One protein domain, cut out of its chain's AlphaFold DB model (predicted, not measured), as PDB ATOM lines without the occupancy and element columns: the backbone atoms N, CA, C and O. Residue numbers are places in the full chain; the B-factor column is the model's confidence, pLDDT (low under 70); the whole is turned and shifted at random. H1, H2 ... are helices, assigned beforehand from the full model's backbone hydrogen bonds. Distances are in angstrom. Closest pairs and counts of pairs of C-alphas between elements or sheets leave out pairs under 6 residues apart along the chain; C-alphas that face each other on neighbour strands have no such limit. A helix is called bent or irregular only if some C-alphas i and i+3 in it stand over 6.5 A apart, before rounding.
ATOM      1  N   GLY A  49     -41.508 -19.710  -3.757       86.38
ATOM      2  CA  GLY A  49     -40.970 -21.007  -3.347       86.38
ATOM      3  C   GLY A  49     -41.476 -21.467  -1.976       86.38
ATOM      4  O   GLY A  49     -41.877 -22.622  -1.829       86.38
ATOM      5  N   VAL A  50     -41.510 -20.577  -0.981       89.06
ATOM      6  CA  VAL A  50     -42.008 -20.879   0.373       89.06
ATOM      7  C   VAL A  50     -43.518 -21.095   0.373       89.06
ATOM      8  O   VAL A  50     -43.991 -22.086   0.927       89.06
ATOM      9  N   LEU A  51     -44.280 -20.209  -0.274       85.75
ATOM     10  CA  LEU A  51     -45.733 -20.327  -0.390       85.75
ATOM     11  C   LEU A  51     -46.126 -21.609  -1.102       85.75
ATOM     12  O   LEU A  51     -47.021 -22.306  -0.631       85.75
ATOM     13  N   SER A  52     -45.413 -21.945  -2.178       81.75
ATOM     14  CA  SER A  52     -45.539 -23.231  -2.843       81.75
ATOM     15  C   SER A  52     -45.348 -24.331  -1.798       81.75
ATOM     16  O   SER A  52     -46.301 -25.029  -1.461       81.75
ATOM     17  N   GLN A  53     -44.185 -24.421  -1.149       81.12
ATOM     18  CA  GLN A  53     -43.905 -25.496  -0.188       81.12
ATOM     19  C   GLN A  53     -44.923 -25.610   0.964       81.12
ATOM     20  O   GLN A  53     -45.223 -26.725   1.397       81.12
ATOM     21  N   VAL A  54     -45.473 -24.499   1.462       83.69
ATOM     22  CA  VAL A  54     -46.477 -24.494   2.541       83.69
ATOM     23  C   VAL A  54     -47.859 -24.910   2.036       83.69
ATOM     24  O   VAL A  54     -48.506 -25.757   2.655       83.69
ATOM     25  N   TRP A  55     -48.308 -24.356   0.911       77.19
ATOM     26  CA  TRP A  55     -49.620 -24.646   0.331       77.19
ATOM     27  C   TRP A  55     -49.721 -26.111  -0.107       77.19
ATOM     28  O   TRP A  55     -50.714 -26.789   0.142       77.19
ATOM     29  N   LEU A  56     -48.635 -26.657  -0.641       70.50
ATOM     30  CA  LEU A  56     -48.571 -28.025  -1.149       70.50
ATOM     31  C   LEU A  56     -48.598 -29.097  -0.071       70.50
ATOM     32  O   LEU A  56     -49.184 -30.160  -0.267       70.50
ATOM     33  N   ARG A  57     -48.003 -28.807   1.090       75.25
ATOM     34  CA  ARG A  57     -48.094 -29.686   2.261       75.25
ATOM     35  C   ARG A  57     -49.497 -29.679   2.880       75.25
ATOM     36  O   ARG A  57     -49.817 -30.600   3.620       75.25
ATOM     37  N   ARG A  58     -50.324 -28.660   2.600       76.38
ATOM     38  CA  ARG A  58     -51.665 -28.485   3.189       76.38
ATOM     39  C   ARG A  58     -52.813 -28.879   2.251       76.38
ATOM     40  O   ARG A  58     -53.808 -29.395   2.743       76.38
ATOM     41  N   CYS A  59     -52.693 -28.661   0.941       76.81
ATOM     42  CA  CYS A  59     -53.813 -28.801  -0.002       76.81
ATOM     43  C   CYS A  59     -53.891 -30.148  -0.738       76.81
ATOM     44  O   CYS A  59     -54.950 -30.470  -1.266       76.81
ATOM     45  N   GLY A  60     -52.828 -30.959  -0.760       76.12
ATOM     46  CA  GLY A  60     -52.896 -32.300  -1.351       76.12
ATOM     47  C   GLY A  60     -51.583 -32.744  -2.000       76.12
ATOM     48  O   GLY A  60     -51.323 -32.373  -3.147       76.12
ATOM     49  N   PRO A  61     -50.771 -33.587  -1.337       71.62
ATOM     50  CA  PRO A  61     -49.463 -34.004  -1.854       71.62
ATOM     51  C   PRO A  61     -49.550 -34.790  -3.174       71.62
ATOM     52  O   PRO A  61     -48.642 -34.707  -3.997       71.62
ATOM     53  N   VAL A  62     -50.656 -35.502  -3.420       77.31
ATOM     54  CA  VAL A  62     -50.873 -36.287  -4.650       77.31
ATOM     55  C   VAL A  62     -51.047 -35.391  -5.877       77.31
ATOM     56  O   VAL A  62     -50.495 -35.679  -6.936       77.31
ATOM     57  N   TRP A  63     -51.765 -34.274  -5.738       75.38
ATOM     58  CA  TRP A  63     -51.961 -33.324  -6.834       75.38
ATOM     59  C   TRP A  63     -50.649 -32.606  -7.184       75.38
ATOM     60  O   TRP A  63     -50.323 -32.419  -8.355       75.38
ATOM     61  N   PHE A  64     -49.830 -32.291  -6.174       72.75
ATOM     62  CA  PHE A  64     -48.542 -31.630  -6.380       72.75
ATOM     63  C   PHE A  64     -47.587 -32.428  -7.266       72.75
ATOM     64  O   PHE A  64     -46.950 -31.873  -8.158       72.75
ATOM     65  N   ILE A  65     -47.482 -33.734  -7.025       79.44
ATOM     66  CA  ILE A  65     -46.534 -34.602  -7.730       79.44
ATOM     67  C   ILE A  65     -46.841 -34.645  -9.235       79.44
ATOM     68  O   ILE A  65     -45.915 -34.697 -10.038       79.44
ATOM     69  N   GLN A  66     -48.118 -34.552  -9.618       83.19
ATOM     70  CA  GLN A  66     -48.550 -34.646 -11.015       83.19
ATOM     71  C   GLN A  66     -48.473 -33.303 -11.768       83.19
ATOM     72  O   GLN A  66     -48.069 -33.277 -12.927       83.19
ATOM     73  N   TYR A  67     -48.809 -32.170 -11.129       82.81
ATOM     74  CA  TYR A  67     -48.990 -30.880 -11.831       82.81
ATOM     75  C   TYR A  67     -47.880 -29.842 -11.613       82.81
ATOM     76  O   TYR A  67     -47.895 -28.771 -12.220       82.81
ATOM     77  N   ASN A  68     -46.883 -30.164 -10.791       81.94
ATOM     78  CA  ASN A  68     -45.727 -29.319 -10.480       81.94
ATOM     79  C   ASN A  68     -45.039 -28.674 -11.683       81.94
ATOM     80  O   ASN A  68     -44.740 -27.480 -11.701       81.94
ATOM     81  N   TYR A  69     -44.729 -29.515 -12.670       84.88
ATOM     82  CA  TYR A  69     -43.886 -29.136 -13.793       84.88
ATOM     83  C   TYR A  69     -44.620 -28.155 -14.706       84.88
ATOM     84  O   TYR A  69     -44.068 -27.143 -15.131       84.88
ATOM     85  N   ILE A  70     -45.903 -28.438 -14.925       89.38
ATOM     86  CA  ILE A  70     -46.813 -27.638 -15.733       89.38
ATOM     87  C   ILE A  70     -47.024 -26.281 -15.039       89.38
ATOM     88  O   ILE A  70     -46.750 -25.255 -15.649       89.38
ATOM     89  N   LEU A  71     -47.336 -26.256 -13.737       85.94
ATOM     90  CA  LEU A  71     -47.500 -25.010 -12.973       85.94
ATOM     91  C   LEU A  71     -46.288 -24.076 -13.050       85.94
ATOM     92  O   LEU A  71     -46.440 -22.874 -13.273       85.94
ATOM     93  N   ARG A  72     -45.079 -24.615 -12.876       86.06
ATOM     94  CA  ARG A  72     -43.850 -23.820 -12.963       86.06
ATOM     95  C   ARG A  72     -43.634 -23.262 -14.369       86.06
ATOM     96  O   ARG A  72     -43.235 -22.109 -14.491       86.06
ATOM     97  N   ALA A  73     -43.921 -24.053 -15.403       90.44
ATOM     98  CA  ALA A  73     -43.835 -23.596 -16.784       90.44
ATOM     99  C   ALA A  73     -44.819 -22.447 -17.065       90.44
ATOM    100  O   ALA A  73     -44.419 -21.435 -17.631       90.44
ATOM    101  N   GLN A  74     -46.078 -22.535 -16.613       91.38
ATOM    102  CA  GLN A  74     -47.018 -21.416 -16.777       91.38
ATOM    103  C   GLN A  74     -46.594 -20.162 -16.015       91.38
ATOM    104  O   GLN A  74     -46.790 -19.064 -16.529       91.38
ATOM    105  N   LEU A  75     -46.032 -20.298 -14.811       87.88
ATOM    106  CA  LEU A  75     -45.586 -19.146 -14.025       87.88
ATOM    107  C   LEU A  75     -44.478 -18.359 -14.752       87.88
ATOM    108  O   LEU A  75     -44.501 -17.129 -14.765       87.88
ATOM    109  N   ASP A  76     -43.548 -19.070 -15.396       90.25
ATOM    110  CA  ASP A  76     -42.459 -18.476 -16.177       90.25
ATOM    111  C   ASP A  76     -42.993 -17.768 -17.433       90.25
ATOM    112  O   ASP A  76     -42.772 -16.568 -17.623       90.25
ATOM    113  N   CYS A  77     -43.828 -18.459 -18.217       91.56
ATOM    114  CA  CYS A  77     -44.445 -17.887 -19.416       91.56
ATOM    115  C   CYS A  77     -45.381 -16.709 -19.096       91.56
ATOM    116  O   CYS A  77     -45.432 -15.733 -19.843       91.56
ATOM    117  N   GLY A  78     -46.106 -16.763 -17.978       89.06
ATOM    118  CA  GLY A  78     -46.990 -15.688 -17.534       89.06
ATOM    119  C   GLY A  78     -46.225 -14.406 -17.216       89.06
ATOM    120  O   GLY A  78     -46.673 -13.321 -17.584       89.06
ATOM    121  N   SER A  79     -45.039 -14.518 -16.609       88.69
ATOM    122  CA  SER A  79     -44.177 -13.357 -16.354       88.69
ATOM    123  C   SER A  79     -43.712 -12.693 -17.654       88.69
ATOM    124  O   SER A  79     -43.711 -11.467 -17.769       88.69
ATOM    125  N   GLN A  80     -43.406 -13.503 -18.668       90.19
ATOM    126  CA  GLN A  80     -42.929 -13.031 -19.960       90.19
ATOM    127  C   GLN A  80     -44.042 -12.356 -20.772       90.19
ATOM    128  O   GLN A  80     -43.822 -11.299 -21.365       90.19
ATOM    129  N   VAL A  81     -45.261 -12.903 -20.728       93.19
ATOM    130  CA  VAL A  81     -46.456 -12.257 -21.298       93.19
ATOM    131  C   VAL A  81     -46.772 -10.955 -20.562       93.19
ATOM    132  O   VAL A  81     -47.093  -9.955 -21.199       93.19
ATOM    133  N   MET A  82     -46.637 -10.926 -19.234       89.25
ATOM    134  CA  MET A  82     -46.858  -9.716 -18.446       89.25
ATOM    135  C   MET A  82     -45.873  -8.615 -18.859       89.25
ATOM    136  O   MET A  82     -46.301  -7.519 -19.202       89.25
ATOM    137  N   ILE A  83     -44.573  -8.915 -18.949       87.75
ATOM    138  CA  ILE A  83     -43.554  -7.962 -19.428       87.75
ATOM    139  C   ILE A  83     -43.897  -7.429 -20.821       87.75
ATOM    140  O   ILE A  83     -43.860  -6.218 -21.027       87.75
ATOM    141  N   PHE A  84     -44.304  -8.301 -21.747       89.31
ATOM    142  CA  PHE A  84     -44.758  -7.887 -23.074       89.31
ATOM    143  C   PHE A  84     -45.923  -6.889 -22.990       89.31
ATOM    144  O   PHE A  84     -45.853  -5.801 -23.560       89.31
ATOM    145  N   VAL A  85     -46.968  -7.206 -22.222       88.81
ATOM    146  CA  VAL A  85     -48.129  -6.321 -22.049       88.81
ATOM    147  C   VAL A  85     -47.730  -4.990 -21.405       88.81
ATOM    148  O   VAL A  85     -48.152  -3.941 -21.888       88.81
ATOM    149  N   LEU A  86     -46.888  -4.992 -20.365       85.31
ATOM    150  CA  LEU A  86     -46.415  -3.759 -19.725       85.31
ATOM    151  C   LEU A  86     -45.589  -2.892 -20.694       85.31
ATOM    152  O   LEU A  86     -45.741  -1.669 -20.697       85.31
ATOM    153  N   SER A  87     -44.756  -3.494 -21.547       84.38
ATOM    154  CA  SER A  87     -44.003  -2.780 -22.590       84.38
ATOM    155  C   SER A  87     -44.913  -2.062 -23.588       84.38
ATOM    156  O   SER A  87     -44.661  -0.903 -23.923       84.38
ATOM    157  N   PHE A  88     -46.003  -2.701 -24.017       81.94
ATOM    158  CA  PHE A  88     -46.956  -2.081 -24.939       81.94
ATOM    159  C   PHE A  88     -47.882  -1.062 -24.264       81.94
ATOM    160  O   PHE A  88     -48.109   0.007 -24.834       81.94
ATOM    161  N   ALA A  89     -48.387  -1.362 -23.064       82.12
ATOM    162  CA  ALA A  89     -49.424  -0.575 -22.395       82.12
ATOM    163  C   ALA A  89     -48.894   0.579 -21.523       82.12
ATOM    164  O   ALA A  89     -49.517   1.635 -21.463       82.12
ATOM    165  N   LEU A  90     -47.763   0.397 -20.831       73.56
ATOM    166  CA  LEU A  90     -47.240   1.386 -19.871       73.56
ATOM    167  C   LEU A  90     -46.052   2.153 -20.436       73.56
ATOM    168  O   LEU A  90     -46.038   3.384 -20.408       73.56
ATOM    169  N   PHE A  91     -45.075   1.438 -20.994       71.94
ATOM    170  CA  PHE A  91     -43.894   2.066 -21.595       71.94
ATOM    171  C   PHE A  91     -44.182   2.679 -22.970       71.94
ATOM    172  O   PHE A  91     -43.346   3.397 -23.512       71.94
ATOM    173  N   GLY A  92     -45.394   2.476 -23.495       73.00
ATOM    174  CA  GLY A  92     -45.892   3.212 -24.647       73.00
ATOM    175  C   GLY A  92     -45.247   2.789 -25.962       73.00
ATOM    176  O   GLY A  92     -45.139   3.619 -26.859       73.00
ATOM    177  N   ALA A  93     -44.884   1.511 -26.131       66.50
ATOM    178  CA  ALA A  93     -44.479   0.996 -27.447       66.50
ATOM    179  C   ALA A  93     -45.590   1.151 -28.519       66.50
ATOM    180  O   ALA A  93     -45.310   1.099 -29.710       66.50
ATOM    181  N   SER A  94     -46.839   1.393 -28.089       69.12
ATOM    182  CA  SER A  94     -48.016   1.720 -28.913       69.12
ATOM    183  C   SER A  94     -48.241   3.240 -29.131       69.12
ATOM    184  O   SER A  94     -49.212   3.656 -29.756       69.12
ATOM    185  N   GLY A  95     -47.366   4.108 -28.608       69.06
ATOM    186  CA  GLY A  95     -47.413   5.567 -28.810       69.06
ATOM    187  C   GLY A  95     -48.141   6.377 -27.727       69.06
ATOM    188  O   GLY A  95     -47.897   7.577 -27.609       69.06
ATOM    189  N   ILE A  96     -48.966   5.753 -26.877       69.56
ATOM    190  CA  ILE A  96     -49.585   6.405 -25.708       69.56
ATOM    191  C   ILE A  96     -48.975   5.803 -24.441       69.56
ATOM    192  O   ILE A  96     -49.168   4.625 -24.157       69.56
ATOM    193  N   SER A  97     -48.231   6.605 -23.677       67.56
ATOM    194  CA  SER A  97     -47.666   6.177 -22.392       67.56
ATOM    195  C   SER A  97     -48.650   6.459 -21.256       67.56
ATOM    196  O   SER A  97     -49.046   7.601 -21.018       67.56
ATOM    197  N   HIS A  98     -49.054   5.412 -20.536       70.06
ATOM    198  CA  HIS A  98     -49.837   5.549 -19.311       70.06
ATOM    199  C   HIS A  98     -48.885   5.477 -18.115       70.06
ATOM    200  O   HIS A  98     -48.228   4.465 -17.892       70.06
ATOM    201  N   ARG A  99     -48.753   6.568 -17.349       67.25
ATOM    202  CA  ARG A  99     -47.887   6.568 -16.158       67.25
ATOM    203  C   ARG A  99     -48.497   5.693 -15.065       67.25
ATOM    204  O   ARG A  99     -49.697   5.781 -14.814       67.25
ATOM    205  N   PHE A 100     -47.654   4.927 -14.367       66.12
ATOM    206  CA  PHE A 100     -48.067   4.199 -13.166       66.12
ATOM    207  C   PHE A 100     -48.719   5.160 -12.152       66.12
ATOM    208  O   PHE A 100     -48.211   6.275 -11.957       66.12
ATOM    209  N   PRO A 101     -49.834   4.760 -11.508       73.25
ATOM    210  CA  PRO A 101     -50.465   5.552 -10.458       73.25
ATOM    211  C   PRO A 101     -49.496   5.810  -9.296       73.25
ATOM    212  O   PRO A 101     -48.459   5.159  -9.170       73.25
ATOM    213  N   ASN A 102     -49.819   6.794  -8.456       74.94
ATOM    214  CA  ASN A 102     -49.052   7.062  -7.242       74.94
ATOM    215  C   ASN A 102     -49.415   6.013  -6.182       74.94
ATOM    216  O   ASN A 102     -50.584   5.882  -5.828       74.94
ATOM    217  N   TRP A 103     -48.421   5.279  -5.695       71.81
ATOM    218  CA  TRP A 103     -48.556   4.318  -4.603       71.81
ATOM    219  C   TRP A 103     -47.245   4.266  -3.814       71.81
ATOM    220  O   TRP A 103     -46.241   4.831  -4.241       71.81
ATOM    221  N   ALA A 104     -47.242   3.582  -2.668       69.12
ATOM    222  CA  ALA A 104     -46.111   3.583  -1.735       69.12
ATOM    223  C   ALA A 104     -44.765   3.137  -2.346       69.12
ATOM    224  O   ALA A 104     -43.728   3.530  -1.841       69.12
ATOM    225  N   GLY A 105     -44.750   2.354  -3.428       68.69
ATOM    226  CA  GLY A 105     -43.521   1.972  -4.144       68.69
ATOM    227  C   GLY A 105     -43.195   2.826  -5.375       68.69
ATOM    228  O   GLY A 105     -42.172   2.606  -6.012       68.69
ATOM    229  N   ASN A 106     -44.048   3.789  -5.729       71.69
ATOM    230  CA  ASN A 106     -43.832   4.745  -6.818       71.69
ATOM    231  C   ASN A 106     -44.373   6.131  -6.411       71.69
ATOM    232  O   ASN A 106     -45.396   6.588  -6.947       71.69
ATOM    233  N   PRO A 107     -43.740   6.787  -5.422       73.50
ATOM    234  CA  PRO A 107     -44.163   8.102  -4.974       73.50
ATOM    235  C   PRO A 107     -43.974   9.125  -6.101       73.50
ATOM    236  O   PRO A 107     -42.903   9.261  -6.685       73.50
ATOM    237  N   ARG A 108     -45.022   9.899  -6.410       68.69
ATOM    238  CA  ARG A 108     -44.973  10.935  -7.470       68.69
ATOM    239  C   ARG A 108     -44.130  12.167  -7.097       68.69
ATOM    240  O   ARG A 108     -43.944  13.048  -7.934       68.69
ATOM    241  N   LYS A 109     -43.697  12.261  -5.837       65.19
ATOM    242  CA  LYS A 109     -42.880  13.332  -5.247       65.19
ATOM    243  C   LYS A 109     -41.868  12.700  -4.287       65.19
ATOM    244  O   LYS A 109     -42.285  11.947  -3.415       65.19
ATOM    245  N   GLY A 110     -40.594  13.074  -4.402       70.44
ATOM    246  CA  GLY A 110     -39.500  12.560  -3.564       70.44
ATOM    247  C   GLY A 110     -38.659  11.480  -4.256       70.44
ATOM    248  O   GLY A 110     -38.903  11.163  -5.420       70.44
TER     249      GLY A 110
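What this domain is: This is residues 49 to 110 of the 120 residues of an uncharacterized protein of Rickenella mellea (UniProt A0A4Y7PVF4). A long helix, H2, makes the bar of a wide open bracket; the short helix H1 folds back beside its first turns, and residues 90 to 110, a tail with no named element, turn away from its other end toward the same side as H1. The gap between H1 and the tail is empty, and H2 makes most of the longest axis. The printed part has 62 residues with two named helices, H1 then H2, and no named strand; its class is all helix. It is extended, with a radius of gyration of the C-alphas of 17.9 A, and flat, spanning 48 by 28 by 12 A.

Where its parts are: H1 is residues 49 to 59, 15.4 A from first to last C-alpha, and begins at C-alpha 49 at (-40.970, -21.007, -3.347). After Gly 60 comes H2, residues 61 to 89, 39.2 A long, ending at C-alpha 89 at (-49.424, -0.575, -22.395). H2 has a kink of 59 degrees near residue 68 and is irregular, with C-alphas 66 and 69 lying 7.7 A apart. The tail ends at C-alpha 110 at (-39.500, 12.560, -3.564).

How they stand to each other: H1 and H2 are close but not clearly touching, their closest C-alphas, those of Leu 56 and Phe 64, 6.4 A apart. They run opposite ways at a steep tilt of 44 degrees, and their centres are 16.4 A apart. Each O i to N i+4 pair inside H1 is within hydrogen-bond range, against 22 of 25 in H2. Residues 69 to 83 of H2 stand free, and so do residues 57 to 63 and 101 to 107.

The domain as a whole: The two C-alphas farthest apart, those of Val 62 and Lys 109, are 50.3 A apart. The printed part has no cut, and the link from H1 to H2 is tight. The mean pLDDT of the printed part is 79.1; residues 93 to 97, 99 to 100, 104 to 105 and 108 to 109 are under 70.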